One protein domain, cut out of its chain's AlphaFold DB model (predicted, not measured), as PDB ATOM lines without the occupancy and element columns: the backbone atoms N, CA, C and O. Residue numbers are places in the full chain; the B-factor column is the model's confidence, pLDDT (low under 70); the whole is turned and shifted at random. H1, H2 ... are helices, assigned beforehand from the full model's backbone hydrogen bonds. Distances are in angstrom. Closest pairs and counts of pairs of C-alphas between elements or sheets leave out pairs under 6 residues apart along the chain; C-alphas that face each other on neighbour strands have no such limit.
ATOM      1  N   ASP A  14     108.599  88.163  95.336       85.62
ATOM      2  CA  ASP A  14     107.795  87.398  94.380       85.62
ATOM      3  C   ASP A  14     108.327  85.964  94.232       85.62
ATOM      4  O   ASP A  14     107.549  85.015  94.124       85.62
ATOM      5  N   ALA A  15     109.653  85.787  94.286       87.25
ATOM      6  CA  ALA A  15     110.292  84.468  94.271       87.25
ATOM      7  C   ALA A  15     109.967  83.653  95.537       87.25
ATOM      8  O   ALA A  15     109.638  82.470  95.443       87.25
ATOM      9  N   ASP A  16     109.997  84.292  96.712       90.19
ATOM     10  CA  ASP A  16     109.644  83.642  97.979       90.19
ATOM     11  C   ASP A  16     108.175  83.198  98.006       90.19
ATOM     12  O   ASP A  16     107.869  82.062  98.369       90.19
ATOM     13  N   GLU A  17     107.269  84.061  97.540       93.19
ATOM     14  CA  GLU A  17     105.843  83.751  97.441       93.19
ATOM     15  C   GLU A  17     105.570  82.630  96.428       93.19
ATOM     16  O   GLU A  17     104.782  81.724  96.707       93.19
ATOM     17  N   THR A  18     106.264  82.634  95.287       93.62
ATOM     18  CA  THR A  18     106.182  81.553  94.290       93.62
ATOM     19  C   THR A  18     106.630  80.220  94.891       93.62
ATOM     20  O   THR A  18     105.938  79.211  94.750       93.62
ATOM     21  N   MET A  19     107.746  80.212  95.628       95.19
ATOM     22  CA  MET A  19     108.238  79.015  96.313       95.19
ATOM     23  C   MET A  19     107.246  78.518  97.369       95.19
ATOM     24  O   MET A  19     106.936  77.326  97.437       95.19
ATOM     25  N   ARG A  20     106.682  79.435  98.162       94.50
ATOM     26  CA  ARG A  20     105.652  79.120  99.158       94.50
ATOM     27  C   ARG A  20     104.438  78.453  98.512       94.50
ATOM     28  O   ARG A  20     103.930  77.465  99.043       94.50
ATOM     29  N   GLN A  21     103.973  78.971  97.374       96.12
ATOM     30  CA  GLN A  21     102.854  78.396  96.624       96.12
ATOM     31  C   GLN A  21     103.192  77.007  96.074       96.12
ATOM     32  O   GLN A  21     102.403  76.084  96.275       96.12
ATOM     33  N   ALA A  22     104.370  76.832  95.469       96.62
ATOM     34  CA  ALA A  22     104.829  75.538  94.964       96.62
ATOM     35  C   ALA A  22     104.858  74.471  96.071       96.62
ATOM     36  O   ALA A  22     104.351  73.366  95.887       96.62
ATOM     37  N   ILE A  23     105.349  74.824  97.263       95.50
ATOM     38  CA  ILE A  23     105.364  73.933  98.431       95.50
ATOM     39  C   ILE A  23     103.945  73.586  98.897       95.50
ATOM     40  O   ILE A  23     103.671  72.433  99.226       95.50
ATOM     41  N   VAL A  24     103.022  74.549  98.935       95.88
ATOM     42  CA  VAL A  24     101.620  74.274  99.301       95.88
ATOM     43  C   VAL A  24     100.964  73.337  98.283       95.88
ATOM     44  O   VAL A  24     100.287  72.386  98.674       95.88
ATOM     45  N   CYS A  25     101.184  73.569  96.988       96.62
ATOM     46  CA  CYS A  25     100.706  72.692  95.921       96.62
ATOM     47  C   CYS A  25     101.277  71.277  96.065       96.62
ATOM     48  O   CYS A  25     100.505  70.317  96.068       96.62
ATOM     49  N   PHE A  26     102.590  71.159  96.275       95.88
ATOM     50  CA  PHE A  26     103.271  69.894  96.536       95.88
ATOM     51  C   PHE A  26     102.626  69.137  97.701       95.88
ATOM     52  O   PHE A  26     102.214  67.990  97.534       95.88
ATOM     53  N   ARG A  27     102.466  69.797  98.856       94.88
ATOM     54  CA  ARG A  27     101.875  69.205 100.068       94.88
ATOM     55  C   ARG A  27     100.495  68.636  99.804       94.88
ATOM     56  O   ARG A  27     100.229  67.483 100.128       94.88
ATOM     57  N   ASN A  28      99.635  69.437  99.181       95.62
ATOM     58  CA  ASN A  28      98.261  69.042  98.898       95.62
ATOM     59  C   ASN A  28      98.202  67.859  97.923       95.62
ATOM     60  O   ASN A  28      97.417  66.936  98.135       95.62
ATOM     61  N   ARG A  29      99.031  67.869  96.869       95.25
ATOM     62  CA  ARG A  29      99.091  66.781  95.879       95.25
ATOM     63  C   ARG A  29      99.620  65.491  96.499       95.25
ATOM     64  O   ARG A  29      98.979  64.453  96.359       95.25
ATOM     65  N   MET A  30     100.726  65.565  97.237       93.75
ATOM     66  CA  MET A  30     101.315  64.407  97.911       93.75
ATOM     67  C   MET A  30     100.384  63.828  98.972       93.75
ATOM     68  O   MET A  30     100.174  62.617  98.998       93.75
ATOM     69  N   GLU A  31      99.761  64.672  99.802       93.50
ATOM     70  CA  GLU A  31      98.786  64.223 100.795       93.50
ATOM     71  C   GLU A  31      97.586  63.545 100.133       93.50
ATOM     72  O   GLU A  31      97.213  62.440 100.531       93.50
ATOM     73  N   ALA A  32      97.010  64.158  99.096       93.81
ATOM     74  CA  ALA A  32      95.892  63.573  98.364       93.81
ATOM     75  C   ALA A  32      96.270  62.224  97.733       93.81
ATOM     76  O   ALA A  32      95.537  61.248  97.902       93.81
ATOM     77  N   ALA A  33      97.426  62.138  97.067       92.25
ATOM     78  CA  ALA A  33      97.906  60.912  96.436       92.25
ATOM     79  C   ALA A  33      98.214  59.808  97.462       92.25
ATOM     80  O   ALA A  33      97.907  58.637  97.228       92.25
ATOM     81  N   ASN A  34      98.814  60.149  98.607       91.31
ATOM     82  CA  ASN A  34      99.128  59.197  99.677       91.31
ATOM     83  C   ASN A  34      97.852  58.685 100.359       91.31
ATOM     84  O   ASN A  34      97.681  57.478 100.529       91.31
ATOM     85  N   ARG A  35      96.909  59.580 100.684       92.06
ATOM     86  CA  ARG A  35      95.609  59.199 101.261       92.06
ATOM     87  C   ARG A  35      94.790  58.348 100.305       92.06
ATOM     88  O   ARG A  35      94.230  57.337 100.724       92.06
ATOM     89  N   LYS A  36      94.751  58.728  99.026       92.25
ATOM     90  CA  LYS A  36      94.079  57.945  97.991       92.25
ATOM     91  C   LYS A  36      94.675  56.545  97.890       92.25
ATOM     92  O   LYS A  36      93.918  55.583  97.874       92.25
ATOM     93  N   PHE A  37      96.000  56.417  97.883       91.12
ATOM     94  CA  PHE A  37      96.650  55.109  97.850       91.12
ATOM     95  C   PHE A  37      96.240  54.234  99.043       91.12
ATOM     96  O   PHE A  37      95.865  53.082  98.844       91.12
ATOM     97  N   ILE A  38      96.251  54.778 100.267       91.62
ATOM     98  CA  ILE A  38      95.800  54.044 101.461       91.62
ATOM     99  C   ILE A  38      94.345  53.582 101.300       91.62
ATOM    100  O   ILE A  38      94.051  52.413 101.546       91.62
ATOM    101  N   GLN A  39      93.450  54.470 100.861       94.25
ATOM    102  CA  GLN A  39      92.041  54.130 100.652       94.25
ATOM    103  C   GLN A  39      91.870  53.041  99.587       94.25
ATOM    104  O   GLN A  39      91.192  52.050  99.837       94.25
ATOM    105  N   ASP A  40      92.543  53.171  98.443       92.12
ATOM    106  CA  ASP A  40      92.489  52.187  97.359       92.12
ATOM    107  C   ASP A  40      92.988  50.803  97.835       92.12
ATOM    108  O   ASP A  40      92.519  49.769  97.358       92.12
ATOM    109  N   ARG A  41      93.934  50.752  98.789       91.31
ATOM    110  CA  ARG A  41      94.395  49.501  99.419       91.31
ATOM    111  C   ARG A  41      93.407  48.927 100.420       91.31
ATOM    112  O   ARG A  41      93.240  47.710 100.454       91.31
ATOM    113  N   VAL A  42      92.752  49.774 101.205       93.62
ATOM    114  CA  VAL A  42      91.662  49.353 102.091       93.62
ATOM    115  C   VAL A  42      90.529  48.738 101.272       93.62
ATOM    116  O   VAL A  42      90.126  47.612 101.552       93.62
ATOM    117  N   ASP A  43      90.092  49.417 100.213       94.94
ATOM    118  CA  ASP A  43      89.015  48.944  99.342       94.94
ATOM    119  C   ASP A  43      89.387  47.613  98.666       94.94
ATOM    120  O   ASP A  43      88.593  46.675  98.657       94.94
ATOM    121  N   GLU A  44      90.621  47.483  98.160       92.31
ATOM    122  CA  GLU A  44      91.118  46.234  97.568       92.31
ATOM    123  C   GLU A  44      91.082  45.071  98.575       92.31
ATOM    124  O   GLU A  44      90.588  43.992  98.248       92.31
ATOM    125  N   ILE A  45      91.531  45.284  99.815       92.50
ATOM    126  CA  ILE A  45      91.515  44.243 100.854       92.50
ATOM    127  C   ILE A  45      90.082  43.880 101.260       92.50
ATOM    128  O   ILE A  45      89.796  42.699 101.459       92.50
ATOM    129  N   GLU A  46      89.166  44.848 101.339       94.31
ATOM    130  CA  GLU A  46      87.749  44.571 101.609       94.31
ATOM    131  C   GLU A  46      87.135  43.656 100.535       94.31
ATOM    132  O   GLU A  46      86.377  42.738 100.857       94.31
ATOM    133  N   THR A  47      87.518  43.817  99.261       94.94
ATOM    134  CA  THR A  47      87.015  42.949  98.178       94.94
ATOM    135  C   THR A  47      87.510  41.502  98.241       94.94
ATOM    136  O   THR A  47      86.909  40.635  97.607       94.94
ATOM    137  N   LEU A  48      88.555  41.206  99.024       91.69
ATOM    138  CA  LEU A  48      89.050  39.837  99.213       91.69
ATOM    139  C   LEU A  48      88.103  38.971 100.058       91.69
ATOM    140  O   LEU A  48      88.254  37.751 100.067       91.69
ATOM    141  N   GLY A  49      87.145  39.575 100.772       90.81
ATOM    142  CA  GLY A  49      86.173  38.837 101.584       90.81
ATOM    143  C   GLY A  49      86.799  38.069 102.754       90.81
ATOM    144  O   GLY A  49      86.306  37.002 103.115       90.81
ATOM    145  N   LEU A  50      87.894  38.590 103.322       93.06
ATOM    146  CA  LEU A  50      88.585  37.991 104.471       93.06
ATOM    147  C   LEU A  50      87.653  37.902 105.688       93.06
ATOM    148  O   LEU A  50      86.827  38.788 105.918       93.06
ATOM    149  N   ALA A  51      87.790  36.827 106.466       91.50
ATOM    150  CA  ALA A  51      86.836  36.474 107.513       91.50
ATOM    151  C   ALA A  51      86.971  37.349 108.768       91.50
ATOM    152  O   ALA A  51      85.985  37.562 109.477       91.50
ATOM    153  N   THR A  52      88.175  37.852 109.055       94.75
ATOM    154  CA  THR A  52      88.478  38.598 110.282       94.75
ATOM    155  C   THR A  52      89.169  39.935 110.010       94.75
ATOM    156  O   THR A  52      89.874  40.108 109.016       94.75
ATOM    157  N   GLU A  53      89.011  40.893 110.929       94.81
ATOM    158  CA  GLU A  53      89.749  42.163 110.864       94.81
ATOM    159  C   GLU A  53      91.260  41.958 111.041       94.81
ATOM    160  O   GLU A  53      92.036  42.667 110.415       94.81
ATOM    161  N   GLU A  54      91.700  40.957 111.810       92.06
ATOM    162  CA  GLU A  54      93.135  40.677 111.970       92.06
ATOM    163  C   GLU A  54      93.782  40.256 110.642       92.06
ATOM    164  O   GLU A  54      94.862  40.736 110.311       92.06
ATOM    165  N   GLU A  55      93.108  39.434 109.829       90.94
ATOM    166  CA  GLU A  55      93.594  39.066 108.491       90.94
ATOM    167  C   GLU A  55      93.678  40.281 107.558       90.94
ATOM    168  O   GLU A  55      94.649  40.436 106.812       90.94
ATOM    169  N   LYS A  56      92.683  41.173 107.618       93.25
ATOM    170  CA  LYS A  56      92.678  42.423 106.848       93.25
ATOM    171  C   LYS A  56      93.828  43.343 107.259       93.25
ATOM    172  O   LYS A  56      94.555  43.853 106.403       93.25
ATOM    173  N   LEU A  57      94.024  43.525 108.566       92.00
ATOM    174  CA  LEU A  57      95.121  44.319 109.111       92.00
ATOM    175  C   LEU A  57      96.475  43.673 108.799       92.00
ATOM    176  O   LEU A  57      97.433  44.373 108.489       92.00
ATOM    177  N   TYR A  58      96.573  42.346 108.779       88.81
ATOM    178  CA  TYR A  58      97.784  41.667 108.334       88.81
ATOM    179  C   TYR A  58      98.120  41.985 106.868       88.81
ATOM    180  O   TYR A  58      99.276  42.275 106.557       88.81
ATOM    181  N   LYS A  59      97.126  42.022 105.969       88.44
ATOM    182  CA  LYS A  59      97.339  42.395 104.559       88.44
ATOM    183  C   LYS A  59      97.770  43.851 104.382       88.44
ATOM    184  O   LYS A  59      98.668  44.111 103.585       88.44
ATOM    185  N   ILE A  60      97.185  44.799 105.122       89.00
ATOM    186  CA  ILE A  60      97.566  46.218 104.995       89.00
ATOM    187  C   ILE A  60      98.975  46.497 105.559       89.00
ATOM    188  O   ILE A  60      99.635  47.436 105.124       89.00
ATOM    189  N   ARG A  61      99.494  45.651 106.463       86.88
ATOM    190  CA  ARG A  61     100.873  45.760 106.985       86.88
ATOM    191  C   ARG A  61     101.957  45.497 105.930       86.88
ATOM    192  O   ARG A  61     103.107  45.846 106.173       86.88
ATOM    193  N   ALA A  62     101.625  44.906 104.778       79.81
ATOM    194  CA  ALA A  62     102.591  44.685 103.696       79.81
ATOM    195  C   ALA A  62     103.105  45.999 103.072       79.81
ATOM    196  O   ALA A  62     104.169  46.024 102.459       79.81
ATOM    197  N   TYR A  63     102.375  47.102 103.244       79.31
ATOM    198  CA  TYR A  63     102.781  48.419 102.761       79.31
ATOM    199  C   TYR A  63     103.709  49.080 103.789       79.31
ATOM    200  O   TYR A  63     103.323  49.243 104.945       79.31
ATOM    201  N   TRP A  64     104.923  49.471 103.373       66.06
ATOM    202  CA  TRP A  64     106.024  49.922 104.247       66.06
ATOM    203  C   TRP A  64     105.592  50.920 105.337       66.06
ATOM    204  O   TRP A  64     105.842  50.709 106.524       66.06
ATOM    205  N   GLY A  65     104.847  51.965 104.959       68.12
ATOM    206  CA  GLY A  65     104.354  52.995 105.889       68.12
ATOM    207  C   GLY A  65     103.291  52.528 106.901       68.12
ATOM    208  O   GLY A  65     102.937  53.285 107.813       68.12
ATOM    209  N   LEU A  66     102.783  51.302 106.752       73.56
ATOM    210  CA  LEU A  66     101.675  50.705 107.503       73.56
ATOM    211  C   LEU A  66     102.074  49.412 108.232       73.56
ATOM    212  O   LEU A  66     101.220  48.750 108.824       73.56
ATOM    213  N   CYS A  67     103.363  49.067 108.256       76.62
ATOM    214  CA  CYS A  67     103.861  47.799 108.790       76.62
ATOM    215  C   CYS A  67     103.504  47.536 110.261       76.62
ATOM    216  O   CYS A  67     103.471  46.382 110.683       76.62
ATOM    217  N   ASP A  68     103.204  48.577 111.037       81.50
ATOM    218  CA  ASP A  68     102.876  48.504 112.463       81.50
ATOM    219  C   ASP A  68     101.382  48.645 112.787       81.50
ATOM    220  O   ASP A  68     100.994  48.579 113.956       81.50
ATOM    221  N   VAL A  69     100.530  48.815 111.775       84.00
ATOM    222  CA  VAL A  69      99.089  49.013 111.961       84.00
ATOM    223  C   VAL A  69      98.463  47.819 112.685       84.00
ATOM    224  O   VAL A  69      98.605  46.677 112.260       84.00
ATOM    225  N   GLY A  70      97.767  48.073 113.794       84.19
ATOM    226  CA  GLY A  70      97.042  47.053 114.558       84.19
ATOM    227  C   GLY A  70      97.891  45.966 115.222       84.19
ATOM    228  O   GLY A  70      97.336  44.986 115.704       84.19
ATOM    229  N   LYS A  71      99.225  46.100 115.277       85.06
ATOM    230  CA  LYS A  71     100.087  45.145 116.008       85.06
ATOM    231  C   LYS A  71      99.904  45.198 117.530       85.06
ATOM    232  O   LYS A  71     100.430  44.343 118.241       85.06
ATOM    233  N   GLY A  72      99.224  46.223 118.044       83.44
ATOM    234  CA  GLY A  72      99.161  46.503 119.469       83.44
ATOM    235  C   GLY A  72     100.532  46.819 120.082       83.44
ATOM    236  O   GLY A  72     101.544  47.044 119.403       83.44
ATOM    237  N   GLY A  73     100.546  46.854 121.415       81.50
ATOM    238  CA  GLY A  73     101.743  47.141 122.200       81.50
ATOM    239  C   GLY A  73     102.282  48.563 122.017       81.50
ATOM    240  O   GLY A  73     101.654  49.436 121.419       81.50
ATOM    241  N   ILE A  74     103.467  48.795 122.573       74.00
ATOM    242  CA  ILE A  74     104.185  50.066 122.450       74.00
ATOM    243  C   ILE A  74     105.006  50.023 121.151       74.00
ATOM    244  O   ILE A  74     105.578  48.967 120.856       74.00
ATOM    245  N   PRO A  75     105.080  51.123 120.373       70.88
ATOM    246  CA  PRO A  75     106.028  51.255 119.269       70.88
ATOM    247  C   PRO A  75     107.413  50.731 119.648       70.88
ATOM    248  O   PRO A  75     107.939  51.082 120.700       70.88
ATOM    249  N   GLY A  76     107.990  49.859 118.817       61.34
ATOM    250  CA  GLY A  76     109.351  49.377 119.034       61.34
ATOM    251  C   GLY A  76     110.322  50.550 118.933       61.34
ATOM    252  O   GLY A  76     110.555  51.065 117.842       61.34
ATOM    253  N   CYS A  77     110.859  51.006 120.063       49.66
ATOM    254  CA  CYS A  77     111.761  52.150 120.094       49.66
ATOM    255  C   CYS A  77     113.166  51.704 119.681       49.66
ATOM    256  O   CYS A  77     113.964  51.283 120.515       49.66
ATOM    257  N   GLY A  78     113.490  51.816 118.394       49.03
ATOM    258  CA  GLY A  78     114.878  51.728 117.931       49.03
ATOM    259  C   GLY A  78     115.746  52.910 118.388       49.03
ATOM    260  O   GLY A  78     116.946  52.893 118.153       49.03
ATOM    261  N   GLY A  79     115.175  53.944 119.011       53.62
ATOM    262  CA  GLY A  79     115.877  55.141 119.473       53.62
ATOM    263  C   GLY A  79     114.912  56.169 120.077       53.62
ATOM    264  O   GLY A  79     113.722  55.861 120.208       53.62
ATOM    265  N   PRO A  80     115.408  57.366 120.447       55.38
ATOM    266  CA  PRO A  80     114.550  58.483 120.828       55.38
ATOM    267  C   PRO A  80     113.613  58.833 119.666       55.38
ATOM    268  O   PRO A  80     113.991  58.727 118.500       55.38
ATOM    269  N   MET A  81     112.369  59.173 119.996       64.75
ATOM    270  CA  MET A  81     111.320  59.539 119.050       64.75
ATOM    271  C   MET A  81     110.594  60.757 119.613       64.75
ATOM    272  O   MET A  81     110.247  60.753 120.797       64.75
ATOM    273  N   SER A  82     110.333  61.773 118.791       70.69
ATOM    274  CA  SER A  82     109.585  62.948 119.243       70.69
ATOM    275  C   SER A  82     108.199  62.552 119.776       70.69
ATOM    276  O   SER A  82     107.572  61.610 119.266       70.69
ATOM    277  N   PRO A  83     107.647  63.289 120.760       76.81
ATOM    278  CA  PRO A  83     106.344  62.976 121.351       76.81
ATOM    279  C   PRO A  83     105.214  62.847 120.323       76.81
ATOM    280  O   PRO A  83     104.301  62.036 120.491       76.81
ATOM    281  N   LYS A  84     105.283  63.635 119.240       77.31
ATOM    282  CA  LYS A  84     104.334  63.575 118.125       77.31
ATOM    283  C   LYS A  84     104.402  62.217 117.426       77.31
ATOM    284  O   LYS A  84     103.396  61.521 117.367       77.31
ATOM    285  N   ARG A  85     105.585  61.803 116.969       75.12
ATOM    286  CA  ARG A  85     105.780  60.519 116.281       75.12
ATOM    287  C   ARG A  85     105.452  59.325 117.167       75.12
ATOM    288  O   ARG A  85     104.856  58.362 116.690       75.12
ATOM    289  N   PHE A  86     105.776  59.408 118.458       80.62
ATOM    290  CA  PHE A  86     105.423  58.368 119.419       80.62
ATOM    291  C   PHE A  86     103.904  58.202 119.530       80.62
ATOM    292  O   PHE A  86     103.397  57.081 119.468       80.62
ATOM    293  N   ARG A  87     103.165  59.316 119.630       83.19
ATOM    294  CA  ARG A  87     101.698  59.307 119.651       83.19
ATOM    295  C   ARG A  87     101.118  58.710 118.370       83.19
ATOM    296  O   ARG A  87     100.279  57.825 118.451       83.19
ATOM    297  N   GLU A  88     101.606  59.128 117.208       83.44
ATOM    298  CA  GLU A  88     101.146  58.587 115.922       83.44
ATOM    299  C   GLU A  88     101.467  57.091 115.765       83.44
ATOM    300  O   GLU A  88     100.684  56.322 115.208       83.44
ATOM    301  N   GLY A  89     102.623  56.641 116.262       83.56
ATOM    302  CA  GLY A  89     102.970  55.220 116.319       83.56
ATOM    303  C   GLY A  89     102.018  54.423 117.212       83.56
ATOM    304  O   GLY A  89     101.617  53.314 116.855       83.56
ATOM    305  N   LEU A  90     101.630  54.993 118.354       85.00
ATOM    306  CA  LEU A  90     100.669  54.386 119.268       85.00
ATOM    307  C   LEU A  90      99.275  54.287 118.629       85.00
ATOM    308  O   LEU A  90      98.677  53.216 118.657       85.00
ATOM    309  N   GLU A  91      98.790  55.367 118.016       88.00
ATOM    310  CA  GLU A  91      97.488  55.401 117.337       88.00
ATOM    311  C   GLU A  91      97.418  54.376 116.196       88.00
ATOM    312  O   GLU A  91      96.470  53.596 116.139       88.00
ATOM    313  N   ARG A  92      98.467  54.263 115.363       86.94
ATOM    314  CA  ARG A  92      98.576  53.212 114.327       86.94
ATOM    315  C   ARG A  92      98.465  51.804 114.897       86.94
ATOM    316  O   ARG A  92      97.748  50.965 114.354       86.94
ATOM    317  N   ARG A  93      99.164  51.523 115.995       88.81
ATOM    318  CA  ARG A  93      99.172  50.191 116.621       88.81
ATOM    319  C   ARG A  93      97.857  49.828 117.298       88.81
ATOM    320  O   ARG A  93      97.590  48.642 117.458       88.81
ATOM    321  N   GLN A  94      97.059  50.821 117.686       90.62
ATOM    322  CA  GLN A  94      95.752  50.643 118.326       90.62
ATOM    323  C   GLN A  94      94.594  50.466 117.336       90.62
ATOM    324  O   GLN A  94      93.466  50.222 117.764       90.62
ATOM    325  N   VAL A  95      94.848  50.567 116.028       92.62
ATOM    326  CA  VAL A  95      93.840  50.287 115.001       92.62
ATOM    327  C   VAL A  95      93.350  48.846 115.130       92.62
ATOM    328  O   VAL A  95      94.142  47.911 115.089       92.62
ATOM    329  N   THR A  96      92.037  48.667 115.258       93.56
ATOM    330  CA  THR A  96      91.404  47.338 115.367       93.56
ATOM    331  C   THR A  96      90.559  46.974 114.152       93.56
ATOM    332  O   THR A  96      90.124  45.831 114.040       93.56
ATOM    333  N   ARG A  97      90.321  47.927 113.242       95.06
ATOM    334  CA  ARG A  97      89.510  47.733 112.040       95.06
ATOM    335  C   ARG A  97      90.200  48.333 110.828       95.06
ATOM    336  O   ARG A  97      90.732  49.439 110.906       95.06
ATOM    337  N   LEU A  98      90.136  47.646 109.692       94.38
ATOM    338  CA  LEU A  98      90.726  48.116 108.437       94.38
ATOM    339  C   LEU A  98      90.142  49.470 108.003       94.38
ATOM    340  O   LEU A  98      90.872  50.344 107.542       94.38
ATOM    341  N   ALA A  99      88.840  49.670 108.218       94.56
ATOM    342  CA  ALA A  99      88.137  50.907 107.876       94.56
ATOM    343  C   ALA A  99      88.681  52.158 108.597       94.56
ATOM    344  O   ALA A  99      88.469  53.268 108.118       94.56
ATOM    345  N   ASP A 100      89.382  51.990 109.724       94.44
ATOM    346  CA  ASP A 100      89.929  53.108 110.496       94.44
ATOM    347  C   ASP A 100      91.322  53.534 109.991       94.44
ATOM    348  O   ASP A 100      91.774  54.638 110.292       94.44
ATOM    349  N   VAL A 101      91.997  52.699 109.185       92.00
ATOM    350  CA  VAL A 101      93.366  52.942 108.689       92.00
ATOM    351  C   VAL A 101      93.523  54.277 107.944       92.00
ATOM    352  O   VAL A 101      94.482  54.991 108.240       92.00
ATOM    353  N   PRO A 102      92.617  54.690 107.034       92.19
ATOM    354  CA  PRO A 102      92.772  55.952 106.299       92.19
ATOM    355  C   PRO A 102      92.741  57.205 107.189       92.19
ATOM    356  O   PRO A 102      93.254  58.257 106.799       92.19
ATOM    357  N   ALA A 103      92.129  57.106 108.374       89.81
ATOM    358  CA  ALA A 103      92.004  58.210 109.321       89.81
ATOM    359  C   ALA A 103      93.221  58.347 110.246       89.81
ATOM    360  O   ALA A 103      93.327  59.337 110.974       89.81
ATOM    361  N   VAL A 104      94.134  57.374 110.234       87.38
ATOM    362  CA  VAL A 104      95.271  57.381 111.144       87.38
ATOM    363  C   VAL A 104      96.249  58.499 110.774       87.38
ATOM    364  O   VAL A 104      96.570  58.679 109.594       87.38
ATOM    365  N   PRO A 105      96.749  59.272 111.753       83.00
ATOM    366  CA  PRO A 105      97.738  60.300 111.480       83.00
ATOM    367  C   PRO A 105      99.065  59.740 110.964       83.00
ATOM    368  O   PRO A 105      99.584  58.727 111.435       83.00
ATOM    369  N   HIS A 106      99.632  60.477 110.014       81.69
ATOM    370  CA  HIS A 106     100.922  60.208 109.398       81.69
ATOM    371  C   HIS A 106     101.675  61.537 109.257       81.69
ATOM    372  O   HIS A 106     101.329  62.350 108.397       81.69
ATOM    373  N   HIS A 107     102.700  61.781 110.082       76.94
ATOM    374  CA  HIS A 107     103.414  63.068 110.146       76.94
ATOM    375  C   HIS A 107     104.085  63.513 108.842       76.94
ATOM    376  O   HIS A 107     104.458  64.678 108.753       76.94
ATOM    377  N   GLN A 108     104.263  62.613 107.875       80.69
ATOM    378  CA  GLN A 108     104.922  62.854 106.585       80.69
ATOM    379  C   GLN A 108     104.003  62.560 105.387       80.69
ATOM    380  O   GLN A 108     104.476  62.393 104.267       80.69
ATOM    381  N   ILE A 109     102.682  62.491 105.591       88.31
ATOM    382  CA  ILE A 109     101.737  62.178 104.505       88.31
ATOM    383  C   ILE A 109     101.720  63.205 103.380       88.31
ATOM    384  O   ILE A 109     101.363  62.862 102.263       88.31
ATOM    385  N   ASP A 110     102.137  64.434 103.644       91.88
ATOM    386  CA  ASP A 110     102.268  65.501 102.652       91.88
ATOM    387  C   ASP A 110     103.672  65.574 102.025       91.88
ATOM    388  O   ASP A 110     103.966  66.492 101.264       91.88
ATOM    389  N   GLY A 111     104.546  64.617 102.350       89.56
ATOM    390  CA  GLY A 111     105.890  64.491 101.797       89.56
ATOM    391  C   GLY A 111     106.886  65.557 102.253       89.56
ATOM    392  O   GLY A 111     107.991  65.622 101.718       89.56
TER     393      GLY A 111
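Overview. This is residues 14 to 111 of the 347 residues of an uncharacterized protein of Aspergillus sclerotiicarbonarius (strain CBS 121057 / IBT 28362) (UniProt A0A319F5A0). A long helix, H1, has short H2 and H4 packed on its later half, while its residues 14 to 22 stick out; H3 is farther off, beyond H4 from H1. The printed part has 98 residues, four named helices, H1 to H4 in order, and no named strand: all helix, loose, radius of gyration of the C-alphas 16.0 A, spans 56 by 36 by 17 A.

Arrangement. H1, residues 14 to 47, touches H2, residues 53 to 60, with residues 41 to 46 alone, at a steep tilt of 47 degrees; the closest C-alphas, of Ile 45 and Lys 56, are 6.4 A apart. H1 touches H4, residues 98 to 103, with residues 35 to 42 alone, at a shallow tilt of 8 degrees, opposite ways; the closest C-alphas, of Gln 39 and Pro 102, are 6.0 A apart. H3, residues 83 to 93, is apart from H1 and H2. Every O i to N i+4 pair is within hydrogen-bond range in H1, H2 and H3; H4 has 0 of 2, and 2 of 3 O i to N i+3 pairs.

Along the chain. H1 spans 49.2 A from C-alpha 14 at (107.795, 87.398, 94.380), H2 10.6 A, H3 15.4 A, and H4 10.2 A to C-alpha 103 at (92.004, 58.210, 109.321).

Size, cuts and confidence. The printed part has no cut; H2 to H3 is a long link. Residues 64 to 65 and 76 to 81 have pLDDT under 70.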